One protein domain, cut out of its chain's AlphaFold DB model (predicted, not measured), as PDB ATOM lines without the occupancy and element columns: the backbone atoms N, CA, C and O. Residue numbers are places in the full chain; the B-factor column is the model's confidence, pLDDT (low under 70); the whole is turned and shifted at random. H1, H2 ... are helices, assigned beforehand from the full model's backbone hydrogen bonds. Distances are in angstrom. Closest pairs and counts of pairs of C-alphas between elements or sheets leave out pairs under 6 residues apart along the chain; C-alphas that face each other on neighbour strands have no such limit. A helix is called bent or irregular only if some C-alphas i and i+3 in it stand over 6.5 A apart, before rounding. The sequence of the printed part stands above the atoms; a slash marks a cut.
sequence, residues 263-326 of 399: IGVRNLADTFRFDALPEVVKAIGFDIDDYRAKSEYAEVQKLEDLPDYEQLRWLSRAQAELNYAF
ATOM      1  N   ILE A 263     -24.260  55.213 -43.854       72.75
ATOM      2  CA  ILE A 263     -23.934  55.415 -42.436       72.75
ATOM      3  C   ILE A 263     -23.380  54.123 -41.832       72.75
ATOM      4  O   ILE A 263     -22.232  54.094 -41.400       72.75
ATOM      5  N   GLY A 264     -24.175  53.052 -41.820       71.88
ATOM      6  CA  GLY A 264     -23.862  51.817 -41.104       71.88
ATOM      7  C   GLY A 264     -22.715  51.003 -41.704       71.88
ATOM      8  O   GLY A 264     -21.968  50.391 -40.952       71.88
ATOM      9  N   VAL A 265     -22.548  51.013 -43.033       74.00
ATOM     10  CA  VAL A 265     -21.453  50.285 -43.707       74.00
ATOM     11  C   VAL A 265     -20.262  51.207 -43.931       74.00
ATOM     12  O   VAL A 265     -19.132  50.867 -43.616       74.00
ATOM     13  N   ARG A 266     -20.496  52.377 -44.534       80.88
ATOM     14  CA  ARG A 266     -19.399  53.155 -45.127       80.88
ATOM     15  C   ARG A 266     -18.789  54.149 -44.155       80.88
ATOM     16  O   ARG A 266     -17.575  54.290 -44.119       80.88
ATOM     17  N   ASN A 267     -19.601  54.834 -43.356       83.94
ATOM     18  CA  ASN A 267     -19.082  55.735 -42.329       83.94
ATOM     19  C   ASN A 267     -18.640  54.963 -41.083       83.94
ATOM     20  O   ASN A 267     -17.518  55.148 -40.625       83.94
ATOM     21  N   LEU A 268     -19.500  54.095 -40.544       83.62
ATOM     22  CA  LEU A 268     -19.229  53.413 -39.282       83.62
ATOM     23  C   LEU A 268     -18.312  52.194 -39.424       83.62
ATOM     24  O   LEU A 268     -17.533  51.953 -38.511       83.62
ATOM     25  N   ALA A 269     -18.376  51.441 -40.524       79.25
ATOM     26  CA  ALA A 269     -17.746  50.119 -40.615       79.25
ATOM     27  C   ALA A 269     -16.543  49.996 -41.573       79.25
ATOM     28  O   ALA A 269     -15.823  49.003 -41.489       79.25
ATOM     29  N   ASP A 270     -16.269  50.973 -42.447       84.69
ATOM     30  CA  ASP A 270     -15.008  50.995 -43.205       84.69
ATOM     31  C   ASP A 270     -13.826  51.212 -42.227       84.69
ATOM     32  O   ASP A 270     -13.811  52.179 -41.460       84.69
ATOM     33  N   THR A 271     -12.790  50.368 -42.300       86.50
ATOM     34  CA  THR A 271     -11.621  50.387 -41.385       86.50
ATOM     35  C   THR A 271     -10.753  51.651 -41.472       86.50
ATOM     36  O   THR A 271      -9.933  51.917 -40.601       86.50
ATOM     37  N   PHE A 272     -10.922  52.451 -42.527       87.25
ATOM     38  CA  PHE A 272     -10.269  53.756 -42.716       87.25
ATOM     39  C   PHE A 272     -11.179  54.942 -42.331       87.25
ATOM     40  O   PHE A 272     -10.900  56.089 -42.690       87.25
ATOM     41  N   ARG A 273     -12.296  54.655 -41.652       90.06
ATOM     42  CA  ARG A 273     -13.288  55.605 -41.130       90.06
ATOM     43  C   ARG A 273     -13.418  55.383 -39.620       90.06
ATOM     44  O   ARG A 273     -12.402  55.375 -38.937       90.06
ATOM     45  N   PHE A 274     -14.625  55.212 -39.080       88.31
ATOM     46  CA  PHE A 274     -14.823  55.042 -37.634       88.31
ATOM     47  C   PHE A 274     -14.493  53.634 -37.099       88.31
ATOM     48  O   PHE A 274     -14.450  53.483 -35.881       88.31
ATOM     49  N   ASP A 275     -14.295  52.636 -37.973       89.00
ATOM     50  CA  ASP A 275     -13.951  51.241 -37.640       89.00
ATOM     51  C   ASP A 275     -14.720  50.660 -36.432       89.00
ATOM     52  O   ASP A 275     -14.163  50.129 -35.475       89.00
ATOM     53  N   ALA A 276     -16.044  50.818 -36.438       84.81
ATOM     54  CA  ALA A 276     -16.903  50.480 -35.305       84.81
ATOM     55  C   ALA A 276     -17.234  48.978 -35.201       84.81
ATOM     56  O   ALA A 276     -17.771  48.545 -34.178       84.81
ATOM     57  N   LEU A 277     -16.949  48.171 -36.234       79.50
ATOM     58  CA  LEU A 277     -17.336  46.755 -36.256       79.50
ATOM     59  C   LEU A 277     -16.738  45.922 -35.107       79.50
ATOM     60  O   LEU A 277     -17.508  45.155 -34.530       79.50
ATOM     61  N   PRO A 278     -15.458  46.056 -34.704       83.50
ATOM     62  CA  PRO A 278     -14.909  45.295 -33.580       83.50
ATOM     63  C   PRO A 278     -15.655  45.535 -32.256       83.50
ATOM     64  O   PRO A 278     -15.886  44.593 -31.499       83.50
ATOM     65  N   GLU A 279     -16.094  46.770 -31.989       81.44
ATOM     66  CA  GLU A 279     -16.874  47.095 -30.786       81.44
ATOM     67  C   GLU A 279     -18.331  46.624 -30.895       81.44
ATOM     68  O   GLU A 279     -18.882  46.099 -29.927       81.44
ATOM     69  N   VAL A 280     -18.946  46.727 -32.081       75.38
ATOM     70  CA  VAL A 280     -20.282  46.160 -32.335       75.38
ATOM     71  C   VAL A 280     -20.272  44.641 -32.154       75.38
ATOM     72  O   VAL A 280     -21.189  44.107 -31.539       75.38
ATOM     73  N   VAL A 281     -19.230  43.945 -32.626       75.69
ATOM     74  CA  VAL A 281     -19.072  42.490 -32.485       75.69
ATOM     75  C   VAL A 281     -19.055  42.078 -31.007       75.69
ATOM     76  O   VAL A 281     -19.838  41.209 -30.623       75.69
ATOM     77  N   LYS A 282     -18.273  42.757 -30.153       77.31
ATOM     78  CA  LYS A 282     -18.312  42.552 -28.690       77.31
ATOM     79  C   LYS A 282     -19.718  42.789 -28.124       77.31
ATOM     80  O   LYS A 282     -20.232  41.965 -27.371       77.31
ATOM     81  N   ALA A 283     -20.365  43.890 -28.513       71.38
ATOM     82  CA  ALA A 283     -21.679  44.278 -27.998       71.38
ATOM     83  C   ALA A 283     -22.811  43.295 -28.360       71.38
ATOM     84  O   ALA A 283     -23.740  43.135 -27.571       71.38
ATOM     85  N   ILE A 284     -22.734  42.601 -29.505       66.62
ATOM     86  CA  ILE A 284     -23.710  41.565 -29.908       66.62
ATOM     87  C   ILE A 284     -23.417  40.168 -29.325       66.62
ATOM     88  O   ILE A 284     -23.979  39.175 -29.793       66.62
ATOM     89  N   GLY A 285     -22.553  40.083 -28.307       70.50
ATOM     90  CA  GLY A 285     -22.261  38.849 -27.580       70.50
ATOM     91  C   GLY A 285     -21.177  37.976 -28.213       70.50
ATOM     92  O   GLY A 285     -21.221  36.758 -28.059       70.50
ATOM     93  N   PHE A 286     -20.218  38.563 -28.936       75.50
ATOM     94  CA  PHE A 286     -18.961  37.869 -29.213       75.50
ATOM     95  C   PHE A 286     -18.103  37.839 -27.947       75.50
ATOM     96  O   PHE A 286     -17.583  38.873 -27.523       75.50
ATOM     97  N   ASP A 287     -17.931  36.647 -27.388       78.94
ATOM     98  CA  ASP A 287     -16.935  36.368 -26.361       78.94
ATOM     99  C   ASP A 287     -15.789  35.544 -26.974       78.94
ATOM    100  O   ASP A 287     -16.010  34.549 -27.673       78.94
ATOM    101  N   ILE A 288     -14.552  35.978 -26.733       79.00
ATOM    102  CA  ILE A 288     -13.355  35.274 -27.192       79.00
ATOM    103  C   ILE A 288     -13.120  33.995 -26.379       79.00
ATOM    104  O   ILE A 288     -12.633  33.002 -26.922       79.00
ATOM    105  N   ASP A 289     -13.519  33.971 -25.105       80.56
ATOM    106  CA  ASP A 289     -13.313  32.818 -24.233       80.56
ATOM    107  C   ASP A 289     -14.258  31.653 -24.599       80.56
ATOM    108  O   ASP A 289     -13.846  30.493 -24.528       80.56
ATOM    109  N   ASP A 290     -15.446  31.936 -25.152       80.75
ATOM    110  CA  ASP A 290     -16.338  30.937 -25.778       80.75
ATOM    111  C   ASP A 290     -15.708  30.265 -27.017       80.75
ATOM    112  O   ASP A 290     -15.989  29.100 -27.326       80.75
ATOM    113  N   TYR A 291     -14.845  30.979 -27.753       78.69
ATOM    114  CA  TYR A 291     -14.055  30.377 -28.829       78.69
ATOM    115  C   TYR A 291     -12.890  29.567 -28.260       78.69
ATOM    116  O   TYR A 291     -12.733  28.407 -28.640       78.69
ATOM    117  N   ARG A 292     -12.127  30.120 -27.309       82.19
ATOM    118  CA  ARG A 292     -10.968  29.453 -26.685       82.19
ATOM    119  C   ARG A 292     -11.332  28.198 -25.886       82.19
ATOM    120  O   ARG A 292     -10.496  27.308 -25.743       82.19
ATOM    121  N   ALA A 293     -12.577  28.083 -25.420       82.44
ATOM    122  CA  ALA A 293     -13.128  26.861 -24.834       82.44
ATOM    123  C   ALA A 293     -13.161  25.672 -25.819       82.44
ATOM    124  O   ALA A 293     -13.225  24.515 -25.397       82.44
ATOM    125  N   LYS A 294     -13.094  25.930 -27.132       84.00
ATOM    126  CA  LYS A 294     -12.928  24.909 -28.173       84.00
ATOM    127  C   LYS A 294     -11.435  24.703 -28.413       84.00
ATOM    128  O   LYS A 294     -10.705  25.646 -28.708       84.00
ATOM    129  N   SER A 295     -10.987  23.451 -28.380       81.12
ATOM    130  CA  SER A 295      -9.571  23.083 -28.544       81.12
ATOM    131  C   SER A 295      -8.930  23.568 -29.852       81.12
ATOM    132  O   SER A 295      -7.713  23.680 -29.923       81.12
ATOM    133  N   GLU A 296      -9.737  23.844 -30.877       84.69
ATOM    134  CA  GLU A 296      -9.310  24.364 -32.183       84.69
ATOM    135  C   GLU A 296      -8.999  25.876 -32.199       84.69
ATOM    136  O   GLU A 296      -8.313  26.323 -33.114       84.69
ATOM    137  N   TYR A 297      -9.425  26.652 -31.189       83.69
ATOM    138  CA  TYR A 297      -9.138  28.096 -31.072       83.69
ATOM    139  C   TYR A 297      -8.452  28.480 -29.750       83.69
ATOM    140  O   TYR A 297      -8.433  29.654 -29.389       83.69
ATOM    141  N   ALA A 298      -7.883  27.526 -29.009       80.88
ATOM    142  CA  ALA A 298      -7.327  27.770 -27.669       80.88
ATOM    143  C   ALA A 298      -6.240  28.873 -27.614       80.88
ATOM    144  O   ALA A 298      -6.077  29.536 -26.584       80.88
ATOM    145  N   GLU A 299      -5.514  29.081 -28.719       82.44
ATOM    146  CA  GLU A 299      -4.431  30.070 -28.851       82.44
ATOM    147  C   GLU A 299      -4.901  31.462 -29.322       82.44
ATOM    148  O   GLU A 299      -4.169  32.437 -29.153       82.44
ATOM    149  N   VAL A 300      -6.119  31.581 -29.862       81.62
ATOM    150  CA  VAL A 300      -6.693  32.823 -30.416       81.62
ATOM    151  C   VAL A 300      -6.886  33.857 -29.297       81.62
ATOM    152  O   VAL A 300      -7.431  33.521 -28.247       81.62
ATOM    153  N   GLN A 301      -6.445  35.107 -29.497       77.50
ATOM    154  CA  GLN A 301      -6.551  36.184 -28.496       77.50
ATOM    155  C   GLN A 301      -7.560  37.275 -28.884       77.50
ATOM    156  O   GLN A 301      -8.040  38.002 -28.014       77.50
ATOM    157  N   LYS A 302      -7.866  37.421 -30.178       81.31
ATOM    158  CA  LYS A 302      -8.690  38.502 -30.739       81.31
ATOM    159  C   LYS A 302      -9.570  38.020 -31.892       81.31
ATOM    160  O   LYS A 302      -9.382  36.923 -32.411       81.31
ATOM    161  N   LEU A 303     -10.492  38.877 -32.344       75.56
ATOM    162  CA  LEU A 303     -11.287  38.621 -33.549       75.56
ATOM    163  C   LEU A 303     -10.378  38.452 -34.778       75.56
ATOM    164  O   LEU A 303     -10.600  37.534 -35.562       75.56
ATOM    165  N   GLU A 304      -9.335  39.282 -34.901       81.38
ATOM    166  CA  GLU A 304      -8.360  39.215 -36.005       81.38
ATOM    167  C   GLU A 304      -7.577  37.888 -36.080       81.38
ATOM    168  O   GLU A 304      -7.055  37.555 -37.143       81.38
ATOM    169  N   ASP A 305      -7.496  37.137 -34.976       80.75
ATOM    170  CA  ASP A 305      -6.754  35.870 -34.890       80.75
ATOM    171  C   ASP A 305      -7.607  34.652 -35.312       80.75
ATOM    172  O   ASP A 305      -7.089  33.539 -35.439       80.75
ATOM    173  N   LEU A 306      -8.925  34.819 -35.496       80.88
ATOM    174  CA  LEU A 306      -9.803  33.744 -35.967       80.88
ATOM    175  C   LEU A 306      -9.586  33.460 -37.461       80.88
ATOM    176  O   LEU A 306      -9.240  34.369 -38.214       80.88
ATOM    177  N   PRO A 307      -9.887  32.244 -37.953       81.38
ATOM    178  CA  PRO A 307      -9.939  31.991 -39.388       81.38
ATOM    179  C   PRO A 307     -10.921  32.932 -40.104       81.38
ATOM    180  O   PRO A 307     -12.031  33.161 -39.612       81.38
ATOM    181  N   ASP A 308     -10.553  33.397 -41.303       69.50
ATOM    182  CA  ASP A 308     -11.284  34.392 -42.106       69.50
ATOM    183  C   ASP A 308     -12.803  34.156 -42.191       69.50
ATOM    184  O   ASP A 308     -13.585  35.105 -42.232       69.50
ATOM    185  N   TYR A 309     -13.248  32.894 -42.213       67.94
ATOM    186  CA  TYR A 309     -14.667  32.548 -42.337       67.94
ATOM    187  C   TYR A 309     -15.491  32.842 -41.069       67.94
ATOM    188  O   TYR A 309     -16.662  33.203 -41.193       67.94
ATOM    189  N   GLU A 310     -14.912  32.738 -39.865       75.62
ATOM    190  CA  GLU A 310     -15.586  33.142 -38.619       75.62
ATOM    191  C   GLU A 310     -15.596  34.669 -38.481       75.62
ATOM    192  O   GLU A 310     -16.631  35.235 -38.125       75.62
ATOM    193  N   GLN A 311     -14.504  35.348 -38.859       72.56
ATOM    194  CA  GLN A 311     -14.477  36.815 -38.937       72.56
ATOM    195  C   GLN A 311     -15.585  37.320 -39.875       72.56
ATOM    196  O   GLN A 311     -16.461  38.090 -39.473       72.56
ATOM    197  N   LEU A 312     -15.621  36.807 -41.112       64.56
ATOM    198  CA  LEU A 312     -16.614  37.166 -42.124       64.56
ATOM    199  C   LEU A 312     -18.051  36.918 -41.642       64.56
ATOM    200  O   LEU A 312     -18.937  37.724 -41.925       64.56
ATOM    201  N   ARG A 313     -18.292  35.826 -40.906       68.94
ATOM    202  CA  ARG A 313     -19.608  35.469 -40.360       68.94
ATOM    203  C   ARG A 313     -20.124  36.514 -39.367       68.94
ATOM    204  O   ARG A 313     -21.287  36.907 -39.468       68.94
ATOM    205  N   TRP A 314     -19.282  36.989 -38.448       67.50
ATOM    206  CA  TRP A 314     -19.666  38.016 -37.474       67.50
ATOM    207  C   TRP A 314     -19.855  39.393 -38.118       67.50
ATOM    208  O   TRP A 314     -20.888  40.030 -37.896       67.50
ATOM    209  N   LEU A 315     -18.928  39.807 -38.986       61.41
ATOM    210  CA  LEU A 315     -19.009  41.086 -39.704       61.41
ATOM    211  C   LEU A 315     -20.249  41.134 -40.621       61.41
ATOM    212  O   LEU A 315     -20.987  42.118 -40.625       61.41
ATOM    213  N   SER A 316     -20.552  40.037 -41.326       57.12
ATOM    214  CA  SER A 316     -21.748  39.928 -42.181       57.12
ATOM    215  C   SER A 316     -23.053  39.963 -41.384       57.12
ATOM    216  O   SER A 316     -24.044  40.503 -41.872       57.12
ATOM    217  N   ARG A 317     -23.074  39.412 -40.161       60.38
ATOM    218  CA  ARG A 317     -24.252  39.456 -39.281       60.38
ATOM    219  C   ARG A 317     -24.542  40.881 -38.815       60.38
ATOM    220  O   ARG A 317     -25.659  41.342 -39.005       60.38
ATOM    221  N   ALA A 318     -23.536  41.590 -38.295       57.66
ATOM    222  CA  ALA A 318     -23.671  43.002 -37.919       57.66
ATOM    223  C   ALA A 318     -24.124  43.872 -39.108       57.66
ATOM    224  O   ALA A 318     -24.889  44.823 -38.953       57.66
ATOM    225  N   GLN A 319     -23.693  43.508 -40.317       54.50
ATOM    226  CA  GLN A 319     -24.043  44.202 -41.546       54.50
ATOM    227  C   GLN A 319     -25.477  43.922 -42.052       54.50
ATOM    228  O   GLN A 319     -26.085  44.787 -42.693       54.50
ATOM    229  N   ALA A 320     -26.031  42.732 -41.820       54.94
ATOM    230  CA  ALA A 320     -27.321  42.332 -42.389       54.94
ATOM    231  C   ALA A 320     -28.519  43.104 -41.804       54.94
ATOM    232  O   ALA A 320     -29.493  43.350 -42.515       54.94
ATOM    233  N   GLU A 321     -28.425  43.546 -40.550       54.62
ATOM    234  CA  GLU A 321     -29.528  44.120 -39.759       54.62
ATOM    235  C   GLU A 321     -29.991  45.525 -40.213       54.62
ATOM    236  O   GLU A 321     -30.806  46.165 -39.549       54.62
ATOM    237  N   LEU A 322     -29.461  46.050 -41.328       45.09
ATOM    238  CA  LEU A 322     -29.470  47.493 -41.587       45.09
ATOM    239  C   LEU A 322     -30.422  48.002 -42.707       45.09
ATOM    240  O   LEU A 322     -31.020  49.054 -42.482       45.09
ATOM    241  N   ASN A 323     -30.601  47.354 -43.888       48.25
ATOM    242  CA  ASN A 323     -31.277  48.003 -45.059       48.25
ATOM    243  C   ASN A 323     -31.942  47.137 -46.164       48.25
ATOM    244  O   ASN A 323     -31.368  46.144 -46.596       48.25
ATOM    245  N   TYR A 324     -33.033  47.665 -46.763       40.25
ATOM    246  CA  TYR A 324     -33.619  47.396 -48.111       40.25
ATOM    247  C   TYR A 324     -34.547  48.589 -48.516       40.25
ATOM    248  O   TYR A 324     -35.042  49.262 -47.617       40.25
ATOM    249  N   ALA A 325     -34.976  48.886 -49.763       40.56
ATOM    250  CA  ALA A 325     -34.423  48.798 -51.135       40.56
ATOM    251  C   ALA A 325     -35.396  49.490 -52.155       40.56
ATOM    252  O   ALA A 325     -36.598  49.544 -51.902       40.56
ATOM    253  N   PHE A 326     -34.937  49.983 -53.326       41.47
ATOM    254  CA  PHE A 326     -35.793  50.569 -54.399       41.47
ATOM    255  C   PHE A 326     -35.126  50.502 -55.800       41.47
ATOM    256  O   PHE A 326     -33.901  50.513 -55.846       41.47
TER     257      PHE A 326
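Overview. This is residues 263 to 326 of the 399 residues of the protein "Nitric-oxide synthase (NADPH)" of Aspergillus awamori (UniProt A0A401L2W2). A loose, elongated string of four short helices, in which the longest, H4, slants along the middle and H2 crosses it about perpendicular. H1 lies toward one end of the long axis, near the last part of H4, and the last residues, 321 to 326, run out to that same end; H3 and the long loop of residues 293 to 307 form the other end, the loop folding back from H3 to the first residue of H4. The printed part has 64 residues with four named helices, in the order H1, H2, H3, H4, and no named strand; the class is all helix, with under half of the residues, 30 of 64, in named elements. The whole is only just loose, close to compact, with a radius of gyration of the C-alphas of 13.2 A, and the C-alphas span 45 by 23 by 19 A.

Along the chain. H1 is residues 263 to 267, 4.9 A from first to last C-alpha, and begins with C-alpha 263 at (-23.934, 55.415, -42.436). It is neither bent nor irregular, but only just: C-alphas 264 and 267 are 6.3 A apart. H2 is residues 277 to 283, 9.7 A long, with C-alpha 277 at (-17.336, 46.755, -36.256). H3 is residues 288 to 292, 6.3 A long. H4 is residues 308 to 320, 13 residues and 17.9 A long, and ends with C-alpha 320 at (-27.321, 42.332, -42.389).

Arrangement. H1 touches no helix, but is close to H4, not clearly touching; their closest C-alphas, those of Val 265 and Gln 319, are 7.0 A apart. H1 is apart from H2 and from H3. H2 touches H4, with 6 pairs of C-alphas within 8 A. The closest C-alphas of these two are those of Val 281 and Trp 314, 6.7 A apart, and H4 touches H2 with residues 314 to 318 alone. The lines of H2 and H4 stand about perpendicular, at 79 degrees, with their centres 11.0 A apart. H3 touches no helix, and it is apart from H2 and from H4. In H1, H2, H3 and H4 every pair of O i and N i+4 is within hydrogen-bond range.

Size, cuts and confidence. The C-alphas farthest apart are those of Ser 295 and Phe 326, at 46.0 A, while the first and last printed C-alphas, of Ile 263 and Phe 326, are 17.5 A apart. The printed part has no cut. The link from H1 to H2 is short, with 9 residues; the link from H2 to H3 is tight, with 4; the link from H3 to H4 is long, with 15. The mean pLDDT of the printed part is 73.7, and 18 residues are under 70: residue 284, residues 308 to 309 and residues 312 to 326.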